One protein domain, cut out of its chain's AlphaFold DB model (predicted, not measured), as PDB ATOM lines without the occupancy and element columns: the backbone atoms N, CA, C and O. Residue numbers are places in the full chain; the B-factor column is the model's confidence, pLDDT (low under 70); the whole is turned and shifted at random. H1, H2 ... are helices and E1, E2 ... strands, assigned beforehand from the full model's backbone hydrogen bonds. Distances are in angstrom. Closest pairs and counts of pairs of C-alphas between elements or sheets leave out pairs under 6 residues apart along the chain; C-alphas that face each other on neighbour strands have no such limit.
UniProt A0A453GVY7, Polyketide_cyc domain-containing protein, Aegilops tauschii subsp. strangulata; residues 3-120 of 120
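AT A GLANCE: This is residues 3 to 120 of the 120 residues of the protein "Polyketide_cyc domain-containing protein" of Aegilops tauschii subsp. strangulata (UniProt A0A453GVY7). A long, narrow, twisted antiparallel sheet has one long helix, H1, running beside its edge strand E6, with residues 109 to 120 sticking out free. At one end E2 bends and takes the hairpin of E1 and E2 away from the other strands; at the other end lies the loop of residues 61 to 71. The printed part has 118 residues, in the order E1 E2 E3 E4 E5 E6 H1, class mixed. It is loose, radius of gyration of the C-alphas 18.1 A, and elongated, spanning 55 by 29 by 23 A.

HOW THE PARTS SIT: Start at E1, residues 3 to 6, which forms a hairpin with E2, residues 12 to 23; look for N 5 and O 13, 2.8 A apart. E2 bends by 56 degrees at residue 18, and its residues 17 to 23 pair with E4, residues 34 to 46, as at N 20 and O 42, 2.9 A. E3, residues 27 to 29, is on the same side of E4 as E2, with N 29 and O 34 at 2.8 A. On the other side find E5, residues 48 to 60, with N 39 and O 55 at 2.8 A. E6, residues 72 to 83, follows, with N 54 and O 78 at 2.9 A; E3 to E6 form a meander, each strand the antiparallel neighbour of the one before. H1, residues 89 to 119, stands at the sheet's level, height 0.9 A; its closest C-alphas with E6 are Leu 104 and Leu 75, 7.0 A. In H1, 26 of 27 O i to N i+4 pairs are within hydrogen-bond range.

IN THESE COORDINATES: Find C-alpha 3 at (27.277, 9.610, 20.950), where E1 begins. E2 is 32.4 A long, E4 and E6 35.6 A, E5 35.1 A. H1 runs 44.9 A to C-alpha 119 at (3.450, 11.820, -6.134).

THE WHOLE: The C-alphas farthest apart, Gly 10 and Ser 66, are 56.1 A apart. The printed part has no cut; the link E5 to E6 is long. Look for pLDDT under 70 at residues 3 to 14, 61 to 71 and 120.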
ATOM      1  N   GLY A   3      27.647  11.019  21.050       60.31
ATOM      2  CA  GLY A   3      27.277   9.610  20.950       60.31
ATOM      3  C   GLY A   3      27.420   8.932  22.308       60.31
ATOM      4  O   GLY A   3      28.495   8.962  22.902       60.31
ATOM      5  N   GLU A   4      26.351   8.314  22.800       66.06
ATOM      6  CA  GLU A   4      26.339   7.580  24.069       66.06
ATOM      7  C   GLU A   4      25.767   6.180  23.848       66.06
ATOM      8  O   GLU A   4      24.673   6.052  23.302       66.06
ATOM      9  N   GLN A   5      26.517   5.137  24.221       60.56
ATOM     10  CA  GLN A   5      26.145   3.739  23.979       60.56
ATOM     11  C   GLN A   5      26.733   2.762  25.011       60.56
ATOM     12  O   GLN A   5      27.898   2.858  25.397       60.56
ATOM     13  N   ASP A   6      25.967   1.729  25.373       62.19
ATOM     14  CA  ASP A   6      26.424   0.622  26.230       62.19
ATOM     15  C   ASP A   6      27.126  -0.467  25.401       62.19
ATOM     16  O   ASP A   6      26.457  -1.268  24.746       62.19
ATOM     17  N   LEU A   7      28.462  -0.523  25.410       60.53
ATOM     18  CA  LEU A   7      29.315  -1.567  24.816       60.53
ATOM     19  C   LEU A   7      29.156  -2.953  25.485       60.53
ATOM     20  O   LEU A   7      28.692  -3.095  26.615       60.53
ATOM     21  N   ALA A   8      29.514  -4.018  24.754       57.94
ATOM     22  CA  ALA A   8      29.477  -5.382  25.287       57.94
ATOM     23  C   ALA A   8      30.422  -5.504  26.495       57.94
ATOM     24  O   ALA A   8      31.392  -4.755  26.594       57.94
ATOM     25  N   LEU A   9      30.160  -6.466  27.387       58.22
ATOM     26  CA  LEU A   9      30.937  -6.679  28.620       58.22
ATOM     27  C   LEU A   9      30.833  -5.523  29.639       58.22
ATOM     28  O   LEU A   9      31.731  -5.341  30.453       58.22
ATOM     29  N   GLY A  10      29.744  -4.746  29.607       60.22
ATOM     30  CA  GLY A  10      29.480  -3.689  30.593       60.22
ATOM     31  C   GLY A  10      30.292  -2.407  30.392       60.22
ATOM     32  O   GLY A  10      30.252  -1.521  31.244       60.22
ATOM     33  N   PHE A  11      31.016  -2.286  29.278       61.75
ATOM     34  CA  PHE A  11      31.674  -1.038  28.908       61.75
ATOM     35  C   PHE A  11      30.627   0.006  28.514       61.75
ATOM     36  O   PHE A  11      29.708  -0.301  27.767       61.75
ATOM     37  N   LYS A  12      30.777   1.253  28.959       65.12
ATOM     38  CA  LYS A  12      29.992   2.384  28.446       65.12
ATOM     39  C   LYS A  12      30.880   3.250  27.574       65.12
ATOM     40  O   LYS A  12      31.981   3.608  27.986       65.12
ATOM     41  N   PHE A  13      30.415   3.557  26.374       67.25
ATOM     42  CA  PHE A  13      31.085   4.446  25.442       67.25
ATOM     43  C   PHE A  13      30.323   5.762  25.378       67.25
ATOM     44  O   PHE A  13      29.189   5.805  24.907       67.25
ATOM     45  N   ASN A  14      30.951   6.828  25.860       68.88
ATOM     46  CA  ASN A  14      30.483   8.189  25.661       68.88
ATOM     47  C   ASN A  14      31.565   8.921  24.872       68.88
ATOM     48  O   ASN A  14      32.734   8.876  25.255       68.88
ATOM     49  N   ALA A  15      31.174   9.527  23.760       73.69
ATOM     50  CA  ALA A  15      32.050  10.369  22.977       73.69
ATOM     51  C   ALA A  15      31.329  11.652  22.592       73.69
ATOM     52  O   ALA A  15      30.201  11.650  22.087       73.69
ATOM     53  N   LYS A  16      32.025  12.760  22.779       82.12
ATOM     54  CA  LYS A  16      31.652  14.078  22.307       82.12
ATOM     55  C   LYS A  16      32.697  14.546  21.308       82.12
ATOM     56  O   LYS A  16      33.896  14.348  21.489       82.12
ATOM     57  N   GLY A  17      32.229  15.198  20.255       86.12
ATOM     58  CA  GLY A  17      33.106  15.892  19.328       86.12
ATOM     59  C   GLY A  17      32.396  17.024  18.607       86.12
ATOM     60  O   GLY A  17      31.197  16.947  18.327       86.12
ATOM     61  N   THR A  18      33.131  18.084  18.318       92.94
ATOM     62  CA  THR A  18      32.763  19.129  17.369       92.94
ATOM     63  C   THR A  18      33.291  18.713  16.006       92.94
ATOM     64  O   THR A  18      34.444  18.305  15.881       92.94
ATOM     65  N   ILE A  19      32.421  18.756  15.004       94.19
ATOM     66  CA  ILE A  19      32.705  18.284  13.652       94.19
ATOM     67  C   ILE A  19      32.458  19.452  12.713       94.19
ATOM     68  O   ILE A  19      31.378  20.045  12.766       94.19
ATOM     69  N   ASP A  20      33.436  19.734  11.866       96.12
ATOM     70  CA  ASP A  20      33.258  20.596  10.710       96.12
ATOM     71  C   ASP A  20      32.751  19.745   9.552       96.12
ATOM     72  O   ASP A  20      33.295  18.673   9.276       96.12
ATOM     73  N   CYS A  21      31.703  20.227   8.889       96.06
ATOM     74  CA  CYS A  21      31.139  19.604   7.702       96.06
ATOM     75  C   CYS A  21      31.298  20.551   6.517       96.06
ATOM     76  O   CYS A  21      31.024  21.747   6.635       96.06
ATOM     77  N   TYR A  22      31.684  20.002   5.375       96.50
ATOM     78  CA  TYR A  22      31.803  20.730   4.124       96.50
ATOM     79  C   TYR A  22      31.006  20.004   3.044       96.50
ATOM     80  O   TYR A  22      31.297  18.854   2.730       96.50
ATOM     81  N   GLU A  23      29.987  20.665   2.499       96.62
ATOM     82  CA  GLU A  23      29.234  20.154   1.351       96.62
ATOM     83  C   GLU A  23      29.932  20.594   0.063       96.62
ATOM     84  O   GLU A  23      30.129  21.787  -0.175       96.62
ATOM     85  N   GLY A  24      30.330  19.617  -0.748       94.75
ATOM     86  CA  GLY A  24      30.901  19.852  -2.065       94.75
ATOM     87  C   GLY A  24      29.840  20.192  -3.111       94.75
ATOM     88  O   GLY A  24      28.643  19.947  -2.942       94.75
ATOM     89  N   GLU A  25      30.302  20.726  -4.237       95.69
ATOM     90  CA  GLU A  25      29.461  20.944  -5.413       95.69
ATOM     91  C   GLU A  25      28.982  19.614  -6.021       95.69
ATOM     92  O   GLU A  25      29.507  18.535  -5.740       95.69
ATOM     93  N   MET A  26      27.961  19.682  -6.877       94.06
ATOM     94  CA  MET A  26      27.521  18.511  -7.637       94.06
ATOM     95  C   MET A  26      28.542  18.166  -8.732       94.06
ATOM     96  O   MET A  26      28.827  18.980  -9.609       94.06
ATOM     97  N   GLU A  27      29.028  16.931  -8.720       93.25
ATOM     98  CA  GLU A  27      29.972  16.381  -9.688       93.25
ATOM     99  C   GLU A  27      29.264  15.477 -10.705       93.25
ATOM    100  O   GLU A  27      28.380  14.690 -10.364       93.25
ATOM    101  N   LEU A  28      29.681  15.555 -11.970       90.75
ATOM    102  CA  LEU A  28      29.279  14.625 -13.028       90.75
ATOM    103  C   LEU A  28      30.370  13.569 -13.196       90.75
ATOM    104  O   LEU A  28      31.520  13.920 -13.446       90.75
ATOM    105  N   LEU A  29      30.010  12.289 -13.095       88.56
ATOM    106  CA  LEU A  29      30.917  11.149 -13.231       88.56
ATOM    107  C   LEU A  29      30.868  10.615 -14.671       88.56
ATOM    108  O   LEU A  29      29.979   9.817 -14.987       88.56
ATOM    109  N   PRO A  30      31.811  10.996 -15.557       82.69
ATOM    110  CA  PRO A  30      31.660  10.798 -17.001       82.69
ATOM    111  C   PRO A  30      31.579   9.326 -17.412       82.69
ATOM    112  O   PRO A  30      30.883   8.988 -18.360       82.69
ATOM    113  N   GLU A  31      32.260   8.445 -16.677       81.62
ATOM    114  CA  GLU A  31      32.297   7.006 -16.963       81.62
ATOM    115  C   GLU A  31      30.956   6.306 -16.716       81.62
ATOM    116  O   GLU A  31      30.657   5.300 -17.351       81.62
ATOM    117  N   SER A  32      30.147   6.835 -15.794       79.12
ATOM    118  CA  SER A  32      28.867   6.237 -15.391       79.12
ATOM    119  C   SER A  32      27.653   7.084 -15.770       79.12
ATOM    120  O   SER A  32      26.527   6.627 -15.608       79.12
ATOM    121  N   GLY A  33      27.866   8.325 -16.220       82.25
ATOM    122  CA  GLY A  33      26.809   9.325 -16.387       82.25
ATOM    123  C   GLY A  33      26.176   9.787 -15.069       82.25
ATOM    124  O   GLY A  33      25.261  10.601 -15.089       82.25
ATOM    125  N   ALA A  34      26.649   9.287 -13.926       86.69
ATOM    126  CA  ALA A  34      26.041   9.544 -12.634       86.69
ATOM    127  C   ALA A  34      26.344  10.956 -12.121       86.69
ATOM    128  O   ALA A  34      27.420  11.507 -12.364       86.69
ATOM    129  N   ARG A  35      25.418  11.509 -11.336       91.94
ATOM    130  CA  ARG A  35      25.635  12.740 -10.566       91.94
ATOM    131  C   ARG A  35      25.985  12.373  -9.138       91.94
ATOM    132  O   ARG A  35      25.323  11.524  -8.545       91.94
ATOM    133  N   ARG A  36      27.009  13.001  -8.573       94.06
ATOM    134  CA  ARG A  36      27.424  12.783  -7.189       94.06
ATOM    135  C   ARG A  36      27.472  14.096  -6.428       94.06
ATOM    136  O   ARG A  36      27.859  15.121  -6.971       94.06
ATOM    137  N   ARG A  37      27.110  14.048  -5.152       96.06
ATOM    138  CA  ARG A  37      27.445  15.089  -4.183       96.06
ATOM    139  C   ARG A  37      27.992  14.450  -2.918       96.06
ATOM    140  O   ARG A  37      27.471  13.421  -2.477       96.06
ATOM    141  N   GLU A  38      29.020  15.065  -2.347       97.12
ATOM    142  CA  GLU A  38      29.652  14.609  -1.112       97.12
ATOM    143  C   GLU A  38      29.544  15.680  -0.016       97.12
ATOM    144  O   GLU A  38      29.567  16.881  -0.286       97.12
ATOM    145  N   ILE A  39      29.403  15.225   1.227       96.88
ATOM    146  CA  ILE A  39      29.615  16.032   2.426       96.88
ATOM    147  C   ILE A  39      30.790  15.397   3.157       96.88
ATOM    148  O   ILE A  39      30.666  14.284   3.676       96.88
ATOM    149  N   ASP A  40      31.914  16.096   3.202       97.19
ATOM    150  CA  ASP A  40      33.066  15.709   4.002       97.19
ATOM    151  C   ASP A  40      32.879  16.179   5.438       97.19
ATOM    152  O   ASP A  40      32.281  17.226   5.702       97.19
ATOM    153  N   PHE A  41      33.412  15.413   6.381       95.38
ATOM    154  CA  PHE A  41      33.431  15.812   7.775       95.38
ATOM    155  C   PHE A  41      34.762  15.518   8.443       95.38
ATOM    156  O   PHE A  41      35.415  14.505   8.177       95.38
ATOM    157  N   ASN A  42      35.143  16.403   9.358       95.50
ATOM    158  CA  ASN A  42      36.341  16.252  10.161       95.50
ATOM    159  C   ASN A  42      36.095  16.726  11.591       95.50
ATOM    160  O   ASN A  42      35.521  17.790  11.820       95.50
ATOM    161  N   MET A  43      36.511  15.932  12.571       94.50
ATOM    162  CA  MET A  43      36.421  16.324  13.968       94.50
ATOM    163  C   MET A  43      37.524  17.326  14.306       94.50
ATOM    164  O   MET A  43      38.705  16.997  14.262       94.50
ATOM    165  N   VAL A  44      37.126  18.528  14.709       95.06
ATOM    166  CA  VAL A  44      38.049  19.611  15.085       95.06
ATOM    167  C   VAL A  44      38.349  19.651  16.582       95.06
ATOM    168  O   VAL A  44      39.367  20.195  16.999       95.06
ATOM    169  N   ASP A  45      37.481  19.053  17.397       92.44
ATOM    170  CA  ASP A  45      37.663  18.892  18.840       92.44
ATOM    171  C   ASP A  45      36.849  17.689  19.326       92.44
ATOM    172  O   ASP A  45      35.739  17.478  18.843       92.44
ATOM    173  N   GLY A  46      37.354  16.892  20.270       87.25
ATOM    174  CA  GLY A  46      36.592  15.760  20.811       87.25
ATOM    175  C   GLY A  46      37.407  14.578  21.320       87.25
ATOM    176  O   GLY A  46      38.620  14.657  21.517       87.25
ATOM    177  N   ASP A  47      36.719  13.461  21.555       82.75
ATOM    178  CA  ASP A  47      37.229  12.287  22.283       82.75
ATOM    179  C   ASP A  47      38.008  11.270  21.437       82.75
ATOM    180  O   ASP A  47      38.604  10.331  21.974       82.75
ATOM    181  N   PHE A  48      38.080  11.476  20.126       86.00
ATOM    182  CA  PHE A  48      38.899  10.671  19.223       86.00
ATOM    183  C   PHE A  48      40.222  11.370  18.901       86.00
ATOM    184  O   PHE A  48      40.393  12.561  19.147       86.00
ATOM    185  N   LYS A  49      41.200  10.623  18.395       90.00
ATOM    186  CA  LYS A  49      42.383  11.218  17.756       90.00
ATOM    187  C   LYS A  49      42.094  11.542  16.297       90.00
ATOM    188  O   LYS A  49      42.484  12.595  15.817       90.00
ATOM    189  N   VAL A  50      41.378  10.635  15.636       91.12
ATOM    190  CA  VAL A  50      40.878  10.788  14.273       91.12
ATOM    191  C   VAL A  50      39.400  10.444  14.299       91.12
ATOM    192  O   VAL A  50      39.016   9.400  14.829       91.12
ATOM    193  N   PHE A  51      38.575  11.326  13.753       90.50
ATOM    194  CA  PHE A  51      37.191  11.025  13.425       90.50
ATOM    195  C   PHE A  51      36.804  11.872  12.220       90.50
ATOM    196  O   PHE A  51      36.599  13.079  12.330       90.50
ATOM    197  N   GLN A  52      36.792  11.239  11.055       95.00
ATOM    198  CA  GLN A  52      36.600  11.917   9.782       95.00
ATOM    199  C   GLN A  52      35.970  10.978   8.768       95.00
ATOM    200  O   GLN A  52      35.933   9.762   8.965       95.00
ATOM    201  N   GLY A  53      35.495  11.532   7.667       95.25
ATOM    202  CA  GLY A  53      34.914  10.729   6.614       95.25
ATOM    203  C   GLY A  53      34.058  11.552   5.682       95.25
ATOM    204  O   GLY A  53      34.202  12.770   5.598       95.25
ATOM    205  N   LYS A  54      33.147  10.862   4.999       95.88
ATOM    206  CA  LYS A  54      32.213  11.493   4.080       95.88
ATOM    207  C   LYS A  54      30.900  10.749   3.926       95.88
ATOM    208  O   LYS A  54      30.847   9.516   3.968       95.88
ATOM    209  N   TRP A  55      29.857  11.524   3.673       95.06
ATOM    210  CA  TRP A  55      28.602  11.059   3.097       95.06
ATOM    211  C   TRP A  55      28.628  11.329   1.595       95.06
ATOM    212  O   TRP A  55      29.024  12.410   1.179       95.06
ATOM    213  N   SER A  56      28.192  10.373   0.781       95.00
ATOM    214  CA  SER A  56      28.077  10.538  -0.670       95.00
ATOM    215  C   SER A  56      26.700  10.095  -1.127       95.00
ATOM    216  O   SER A  56      26.285   8.971  -0.840       95.00
ATOM    217  N   VAL A  57      26.031  10.938  -1.903       94.00
ATOM    218  CA  VAL A  57      24.830  10.575  -2.656       94.00
ATOM    219  C   VAL A  57      25.209  10.518  -4.123       94.00
ATOM    220  O   VAL A  57      25.746  11.482  -4.662       94.00
ATOM    221  N   GLN A  58      24.953   9.379  -4.759       92.94
ATOM    222  CA  GLN A  58      25.154   9.190  -6.186       92.94
ATOM    223  C   GLN A  58      23.839   8.782  -6.841       92.94
ATOM    224  O   GLN A  58      23.242   7.777  -6.466       92.94
ATOM    225  N   GLU A  59      23.417   9.544  -7.833       90.06
ATOM    226  CA  GLU A  59      22.255   9.266  -8.663       90.06
ATOM    227  C   GLU A  59      22.729   8.671  -9.985       90.06
ATOM    228  O   GLU A  59      23.571   9.254 -10.672       90.06
ATOM    229  N   VAL A  60      22.218   7.491 -10.317       81.00
ATOM    230  CA  VAL A  60      22.483   6.818 -11.586       81.00
ATOM    231  C   VAL A  60      21.217   6.901 -12.424       81.00
ATOM    232  O   VAL A  60      20.154   6.446 -11.990       81.00
ATOM    233  N   ASP A  61      21.346   7.453 -13.629       69.38
ATOM    234  CA  ASP A  61      20.287   7.388 -14.629       69.38
ATOM    235  C   ASP A  61      20.012   5.913 -14.929       69.38
ATOM    236  O   ASP A  61      20.863   5.188 -15.459       69.38
ATOM    237  N   GLY A  62      18.807   5.455 -14.586       57.38
ATOM    238  CA  GLY A  62      18.296   4.210 -15.130       57.38
ATOM    239  C   GLY A  62      18.381   4.309 -16.654       57.38
ATOM    240  O   GLY A  62      18.043   5.331 -17.237       57.38
ATOM    241  N   ALA A  63      18.898   3.267 -17.294       50.41
ATOM    242  CA  ALA A  63      19.231   3.210 -18.713       50.41
ATOM    243  C   ALA A  63      18.293   3.965 -19.692       50.41
ATOM    244  O   ALA A  63      17.223   3.467 -20.022       50.41
ATOM    245  N   GLY A  64      18.784   5.058 -20.285       48.75
ATOM    246  CA  GLY A  64      18.370   5.529 -21.610       48.75
ATOM    247  C   GLY A  64      16.969   6.146 -21.721       48.75
ATOM    248  O   GLY A  64      15.988   5.446 -21.937       48.75
ATOM    249  N   ILE A  65      16.936   7.483 -21.723       50.38
ATOM    250  CA  ILE A  65      15.958   8.373 -22.385       50.38
ATOM    251  C   ILE A  65      14.581   7.730 -22.635       50.38
ATOM    252  O   ILE A  65      14.186   7.459 -23.769       50.38
ATOM    253  N   SER A  66      13.810   7.522 -21.574       49.25
ATOM    254  CA  SER A  66      12.360   7.394 -21.689       49.25
ATOM    255  C   SER A  66      11.687   7.987 -20.452       49.25
ATOM    256  O   SER A  66      12.180   7.873 -19.336       49.25
ATOM    257  N   ALA A  67      10.600   8.721 -20.685       49.44
ATOM    258  CA  ALA A  67      10.000   9.709 -19.784       49.44
ATOM    259  C   ALA A  67       9.246   9.123 -18.565       49.44
ATOM    260  O   ALA A  67       8.162   9.587 -18.226       49.44
ATOM    261  N   GLY A  68       9.800   8.100 -17.913       53.25
ATOM    262  CA  GLY A  68       9.182   7.435 -16.762       53.25
ATOM    263  C   GLY A  68      10.142   6.548 -15.973       53.25
ATOM    264  O   GLY A  68       9.729   5.507 -15.475       53.25
ATOM    265  N   GLN A  69      11.425   6.904 -15.923       55.41
ATOM    266  CA  GLN A  69      12.465   6.046 -15.367       55.41
ATOM    267  C   GLN A  69      12.761   6.393 -13.902       55.41
ATOM    268  O   GLN A  69      13.061   7.540 -13.586       55.41
ATOM    269  N   GLU A  70      12.669   5.398 -13.014       60.84
ATOM    270  CA  GLU A  70      13.070   5.524 -11.609       60.84
ATOM    271  C   GLU A  70      14.584   5.772 -11.532       60.84
ATOM    272  O   GLU A  70      15.387   4.937 -11.959       60.84
ATOM    273  N   PHE A  71      14.984   6.928 -10.999       68.44
ATOM    274  CA  PHE A  71      16.386   7.210 -10.702       68.44
ATOM    275  C   PHE A  71      16.852   6.306  -9.565       68.44
ATOM    276  O   PHE A  71      16.254   6.283  -8.486       68.44
ATOM    277  N   GLN A  72      17.950   5.581  -9.776       82.25
ATOM    278  CA  GLN A  72      18.539   4.802  -8.699       82.25
ATOM    279  C   GLN A  72      19.495   5.689  -7.907       82.25
ATOM    280  O   GLN A  72      20.500   6.169  -8.430       82.25
ATOM    281  N   THR A  73      19.210   5.868  -6.619       88.62
ATOM    282  CA  THR A  73      20.090   6.606  -5.710       88.62
ATOM    283  C   THR A  73      20.889   5.643  -4.839       88.62
ATOM    284  O   THR A  73      20.339   4.749  -4.199       88.62
ATOM    285  N   THR A  74      22.202   5.844  -4.786       91.31
ATOM    286  CA  THR A  74      23.114   5.158  -3.872       91.31
ATOM    287  C   THR A  74      23.605   6.140  -2.819       91.31
ATOM    288  O   THR A  74      24.315   7.094  -3.131       91.31
ATOM    289  N   LEU A  75      23.260   5.879  -1.558       93.12
ATOM    290  CA  LEU A  75      23.821   6.575  -0.404       93.12
ATOM    291  C   LEU A  75      24.981   5.752   0.165       93.12
ATOM    292  O   LEU A  75      24.808   4.590   0.532       93.12
ATOM    293  N   SER A  76      26.158   6.362   0.242       92.81
ATOM    294  CA  SER A  76      27.373   5.750   0.779       92.81
ATOM    295  C   SER A  76      27.915   6.558   1.949       92.81
ATOM    296  O   SER A  76      27.800   7.782   1.988       92.81
ATOM    297  N   TYR A  77      28.534   5.857   2.896       91.81
ATOM    298  CA  TYR A  77      29.181   6.461   4.051       91.81
ATOM    299  C   TYR A  77      30.548   5.831   4.275       91.81
ATOM    300  O   TYR A  77      30.661   4.608   4.381       91.81
ATOM    301  N   VAL A  78      31.574   6.671   4.356       93.12
ATOM    302  CA  VAL A  78      32.944   6.272   4.687       93.12
ATOM    303  C   VAL A  78      33.324   6.972   5.977       93.12
ATOM    304  O   VAL A  78      33.116   8.176   6.104       93.12
ATOM    305  N   VAL A  79      33.887   6.225   6.923       90.88
ATOM    306  CA  VAL A  79      34.376   6.765   8.190       90.88
ATOM    307  C   VAL A  79      35.730   6.169   8.524       90.88
ATOM    308  O   VAL A  79      35.950   4.964   8.401       90.88
ATOM    309  N   GLU A  80      36.622   7.029   8.980       91.00
ATOM    310  CA  GLU A  80      37.882   6.679   9.601       91.00
ATOM    311  C   GLU A  80      37.829   7.111  11.062       91.00
ATOM    312  O   GLU A  80      37.409   8.230  11.381       91.00
ATOM    313  N   LEU A  81      38.248   6.218  11.964       86.50
ATOM    314  CA  LEU A  81      38.355   6.574  13.367       86.50
ATOM    315  C   LEU A  81      39.562   5.968  14.072       86.50
ATOM    316  O   LEU A  81      39.879   4.791  13.910       86.50
ATOM    317  N   GLU A  82      40.151   6.767  14.957       86.94
ATOM    318  CA  GLU A  82      41.180   6.342  15.896       86.94
ATOM    319  C   GLU A  82      40.768   6.737  17.326       86.94
ATOM    320  O   GLU A  82      40.721   7.929  17.659       86.94
ATOM    321  N   PRO A  83      40.465   5.768  18.211       80.31
ATOM    322  CA  PRO A  83      40.138   6.054  19.603       80.31
ATOM    323  C   PRO A  83      41.374   6.484  20.410       80.31
ATOM    324  O   PRO A  83      42.494   6.029  20.178       80.31
ATOM    325  N   LYS A  84      41.165   7.330  21.428       77.19
ATOM    326  CA  LYS A  84      42.212   7.672  22.412       77.19
ATOM    327  C   LYS A  84      42.531   6.512  23.364       77.19
ATOM    328  O   LYS A  84      43.659   6.402  23.838       77.19
ATOM    329  N   LEU A  85      41.542   5.665  23.647       75.06
ATOM    330  CA  LEU A  85      41.651   4.516  24.546       75.06
ATOM    331  C   LEU A  85      42.000   3.243  23.772       75.06
ATOM    332  O   LEU A  85      41.550   3.049  22.644       75.06
ATOM    333  N   TRP A  86      42.741   2.334  24.411       72.69
ATOM    334  CA  TRP A  86      42.927   0.990  23.872       72.69
ATOM    335  C   TRP A  86      41.609   0.215  23.976       72.69
ATOM    336  O   TRP A  86      41.171  -0.152  25.065       72.69
ATOM    337  N   VAL A  87      40.966  -0.004  22.831       71.25
ATOM    338  CA  VAL A  87      39.717  -0.760  22.700       71.25
ATOM    339  C   VAL A  87      39.915  -1.799  21.595       71.25
ATOM    340  O   VAL A  87      40.458  -1.456  20.543       71.25
ATOM    341  N   PRO A  88      39.483  -3.063  21.775       78.31
ATOM    342  CA  PRO A  88      39.529  -4.046  20.701       78.31
ATOM    343  C   PRO A  88      38.766  -3.546  19.468       78.31
ATOM    344  O   PRO A  88      37.550  -3.359  19.528       78.31
ATOM    345  N   VAL A  89      39.470  -3.385  18.342       76.00
ATOM    346  CA  VAL A  89      38.925  -2.806  17.097       76.00
ATOM    347  C   VAL A  89      37.609  -3.469  16.687       76.00
ATOM    348  O   VAL A  89      36.647  -2.778  16.379       76.00
ATOM    349  N   ARG A  90      37.510  -4.802  16.806       75.06
ATOM    350  CA  ARG A  90      36.302  -5.561  16.440       75.06
ATOM    351  C   ARG A  90      35.043  -5.175  17.227       75.06
ATOM    352  O   ARG A  90      33.945  -5.286  16.688       75.06
ATOM    353  N   LEU A  91      35.176  -4.740  18.484       74.69
ATOM    354  CA  LEU A  91      34.028  -4.292  19.286       74.69
ATOM    355  C   LEU A  91      33.507  -2.933  18.814       74.69
ATOM    356  O   LEU A  91      32.300  -2.697  18.836       74.69
ATOM    357  N   LEU A  92      34.421  -2.063  18.391       76.12
ATOM    358  CA  LEU A  92      34.121  -0.723  17.909       76.12
ATOM    359  C   LEU A  92      33.573  -0.779  16.474       76.12
ATOM    360  O   LEU A  92      32.473  -0.301  16.217       76.12
ATOM    361  N   GLU A  93      34.277  -1.467  15.575       80.06
ATOM    362  CA  GLU A  93      33.921  -1.630  14.161       80.06
ATOM    363  C   GLU A  93      32.551  -2.290  13.982       80.06
ATOM    364  O   GLU A  93      31.685  -1.741  13.305       80.06
ATOM    365  N   GLY A  94      32.308  -3.439  14.626       80.06
ATOM    366  CA  GLY A  94      31.052  -4.175  14.455       80.06
ATOM    367  C   GLY A  94      29.821  -3.353  14.843       80.06
ATOM    368  O   GLY A  94      28.752  -3.508  14.249       80.06
ATOM    369  N   ARG A  95      29.972  -2.442  15.808       79.81
ATOM    370  CA  ARG A  95      28.894  -1.555  16.239       79.81
ATOM    371  C   ARG A  95      28.762  -0.311  15.392       79.81
ATOM    372  O   ARG A  95      27.650  -0.022  14.971       79.81
ATOM    373  N   ILE A  96      29.866   0.373  15.106       81.31
ATOM    374  CA  ILE A  96      29.873   1.529  14.205       81.31
ATOM    375  C   ILE A  96      29.233   1.141  12.870       81.31
ATOM    376  O   ILE A  96      28.308   1.806  12.413       81.31
ATOM    377  N   CYS A  97      29.622  -0.002  12.302       84.12
ATOM    378  CA  CYS A  97      29.034  -0.527  11.074       84.12
ATOM    379  C   CYS A  97      27.529  -0.794  11.193       84.12
ATOM    380  O   CYS A  97      26.794  -0.556  10.237       84.12
ATOM    381  N   LYS A  98      27.053  -1.305  12.334       86.56
ATOM    382  CA  LYS A  98      25.622  -1.543  12.557       86.56
ATOM    383  C   LYS A  98      24.843  -0.226  12.604       86.56
ATOM    384  O   LYS A  98      23.846  -0.107  11.905       86.56
ATOM    385  N   GLU A  99      25.317   0.746  13.378       85.31
ATOM    386  CA  GLU A  99      24.669   2.055  13.529       85.31
ATOM    387  C   GLU A  99      24.647   2.834  12.211       85.31
ATOM    388  O   GLU A  99      23.610   3.354  11.814       85.31
ATOM    389  N   ILE A 100      25.762   2.842  11.473       88.19
ATOM    390  CA  ILE A 100      25.822   3.462  10.143       88.19
ATOM    391  C   ILE A 100      24.799   2.814   9.214       88.19
ATOM    392  O   ILE A 100      24.048   3.523   8.553       88.19
ATOM    393  N   LYS A 101      24.723   1.478   9.179       90.00
ATOM    394  CA  LYS A 101      23.725   0.773   8.359       90.00
ATOM    395  C   LYS A 101      22.302   1.161   8.743       90.00
ATOM    396  O   LYS A 101      21.499   1.404   7.850       90.00
ATOM    397  N   THR A 102      21.999   1.246  10.036       91.38
ATOM    398  CA  THR A 102      20.688   1.706  10.511       91.38
ATOM    399  C   THR A 102      20.396   3.126  10.033       91.38
ATOM    400  O   THR A 102      19.345   3.345   9.439       91.38
ATOM    401  N   ASN A 103      21.335   4.062  10.187       89.81
ATOM    402  CA  ASN A 103      21.162   5.438   9.710       89.81
ATOM    403  C   ASN A 103      20.897   5.492   8.199       89.81
ATOM    404  O   ASN A 103      19.978   6.181   7.766       89.81
ATOM    405  N   LEU A 104      21.659   4.737   7.400       91.44
ATOM    406  CA  LEU A 104      21.473   4.660   5.946       91.44
ATOM    407  C   LEU A 104      20.086   4.114   5.570       91.44
ATOM    408  O   LEU A 104      19.454   4.633   4.651       91.44
ATOM    409  N   ILE A 105      19.601   3.094   6.285       92.56
ATOM    410  CA  ILE A 105      18.257   2.536   6.084       92.56
ATOM    411  C   ILE A 105      17.189   3.581   6.410       92.56
ATOM    412  O   ILE A 105      16.306   3.800   5.585       92.56
ATOM    413  N   CYS A 106      17.292   4.262   7.553       94.44
ATOM    414  CA  CYS A 106      16.326   5.286   7.951       94.44
ATOM    415  C   CYS A 106      16.280   6.456   6.959       94.44
ATOM    416  O   CYS A 106      15.198   6.934   6.631       94.44
ATOM    417  N   ILE A 107      17.437   6.897   6.448       92.69
ATOM    418  CA  ILE A 107      17.495   7.954   5.426       92.69
ATOM    419  C   ILE A 107      16.771   7.508   4.153       92.69
ATOM    420  O   ILE A 107      15.980   8.272   3.608       92.69
ATOM    421  N   ARG A 108      17.002   6.271   3.695       91.69
ATOM    422  CA  ARG A 108      16.304   5.719   2.527       91.69
ATOM    423  C   ARG A 108      14.794   5.668   2.750       91.69
ATOM    424  O   ARG A 108      14.050   6.148   1.905       91.69
ATOM    425  N   GLU A 109      14.349   5.100   3.869       94.12
ATOM    426  CA  GLU A 109      12.920   4.956   4.178       94.12
ATOM    427  C   GLU A 109      12.202   6.310   4.214       94.12
ATOM    428  O   GLU A 109      11.103   6.442   3.675       94.12
ATOM    429  N   GLU A 110      12.837   7.328   4.801       95.38
ATOM    430  CA  GLU A 110      12.281   8.677   4.858       95.38
ATOM    431  C   GLU A 110      12.276   9.364   3.488       95.38
ATOM    432  O   GLU A 110      11.274   9.975   3.118       95.38
ATOM    433  N   ALA A 111      13.345   9.220   2.699       91.19
ATOM    434  CA  ALA A 111      13.397   9.750   1.337       91.19
ATOM    435  C   ALA A 111      12.295   9.144   0.452       91.19
ATOM    436  O   ALA A 111      11.560   9.871  -0.213       91.19
ATOM    437  N   GLU A 112      12.112   7.822   0.505       90.44
ATOM    438  CA  GLU A 112      11.042   7.124  -0.213       90.44
ATOM    439  C   GLU A 112       9.646   7.543   0.272       90.44
ATOM    440  O   GLU A 112       8.705   7.630  -0.518       90.44
ATOM    441  N   ARG A 113       9.481   7.802   1.576       93.75
ATOM    442  CA  ARG A 113       8.216   8.294   2.138       93.75
ATOM    443  C   ARG A 113       7.880   9.686   1.613       93.75
ATOM    444  O   ARG A 113       6.729   9.918   1.259       93.75
ATOM    445  N   ILE A 114       8.857  10.592   1.569       92.62
ATOM    446  CA  ILE A 114       8.678  11.943   1.027       92.62
ATOM    447  C   ILE A 114       8.357  11.877  -0.467       92.62
ATOM    448  O   ILE A 114       7.431  12.555  -0.894       92.62
ATOM    449  N   GLN A 115       9.048  11.028  -1.236       86.88
ATOM    450  CA  GLN A 115       8.770  10.848  -2.663       86.88
ATOM    451  C   GLN A 115       7.311  10.438  -2.904       86.88
ATOM    452  O   GLN A 115       6.612  11.105  -3.656       86.88
ATOM    453  N   ARG A 116       6.810   9.426  -2.178       88.38
ATOM    454  CA  ARG A 116       5.403   8.994  -2.284       88.38
ATOM    455  C   ARG A 116       4.402  10.113  -2.000       88.38
ATOM    456  O   ARG A 116       3.374  10.165  -2.651       88.38
ATOM    457  N   LEU A 117       4.699  10.997  -1.045       92.19
ATOM    458  CA  LEU A 117       3.833  12.138  -0.727       92.19
ATOM    459  C   LEU A 117       3.867  13.247  -1.780       92.19
ATOM    460  O   LEU A 117       2.943  14.047  -1.832       92.19
ATOM    461  N   LEU A 118       4.948  13.353  -2.555       86.62
ATOM    462  CA  LEU A 118       5.040  14.303  -3.664       86.62
ATOM    463  C   LEU A 118       4.309  13.796  -4.913       86.62
ATOM    464  O   LEU A 118       3.936  14.607  -5.758       86.62
ATOM    465  N   ASP A 119       4.128  12.478  -5.016       80.38
ATOM    466  CA  ASP A 119       3.450  11.820  -6.134       80.38
ATOM    467  C   ASP A 119       1.915  11.708  -5.937       80.38
ATOM    468  O   ASP A 119       1.209  11.386  -6.896       80.38
ATOM    469  N   GLU A 120       1.398  11.970  -4.724       69.19
ATOM    470  CA  GLU A 120      -0.040  12.047  -4.364       69.19
ATOM    471  C   GLU A 120      -0.644  13.447  -4.588       69.19
ATOM    472  O   GLU A 120      -1.784  13.513  -5.114       69.19
TER     473      GLU A 120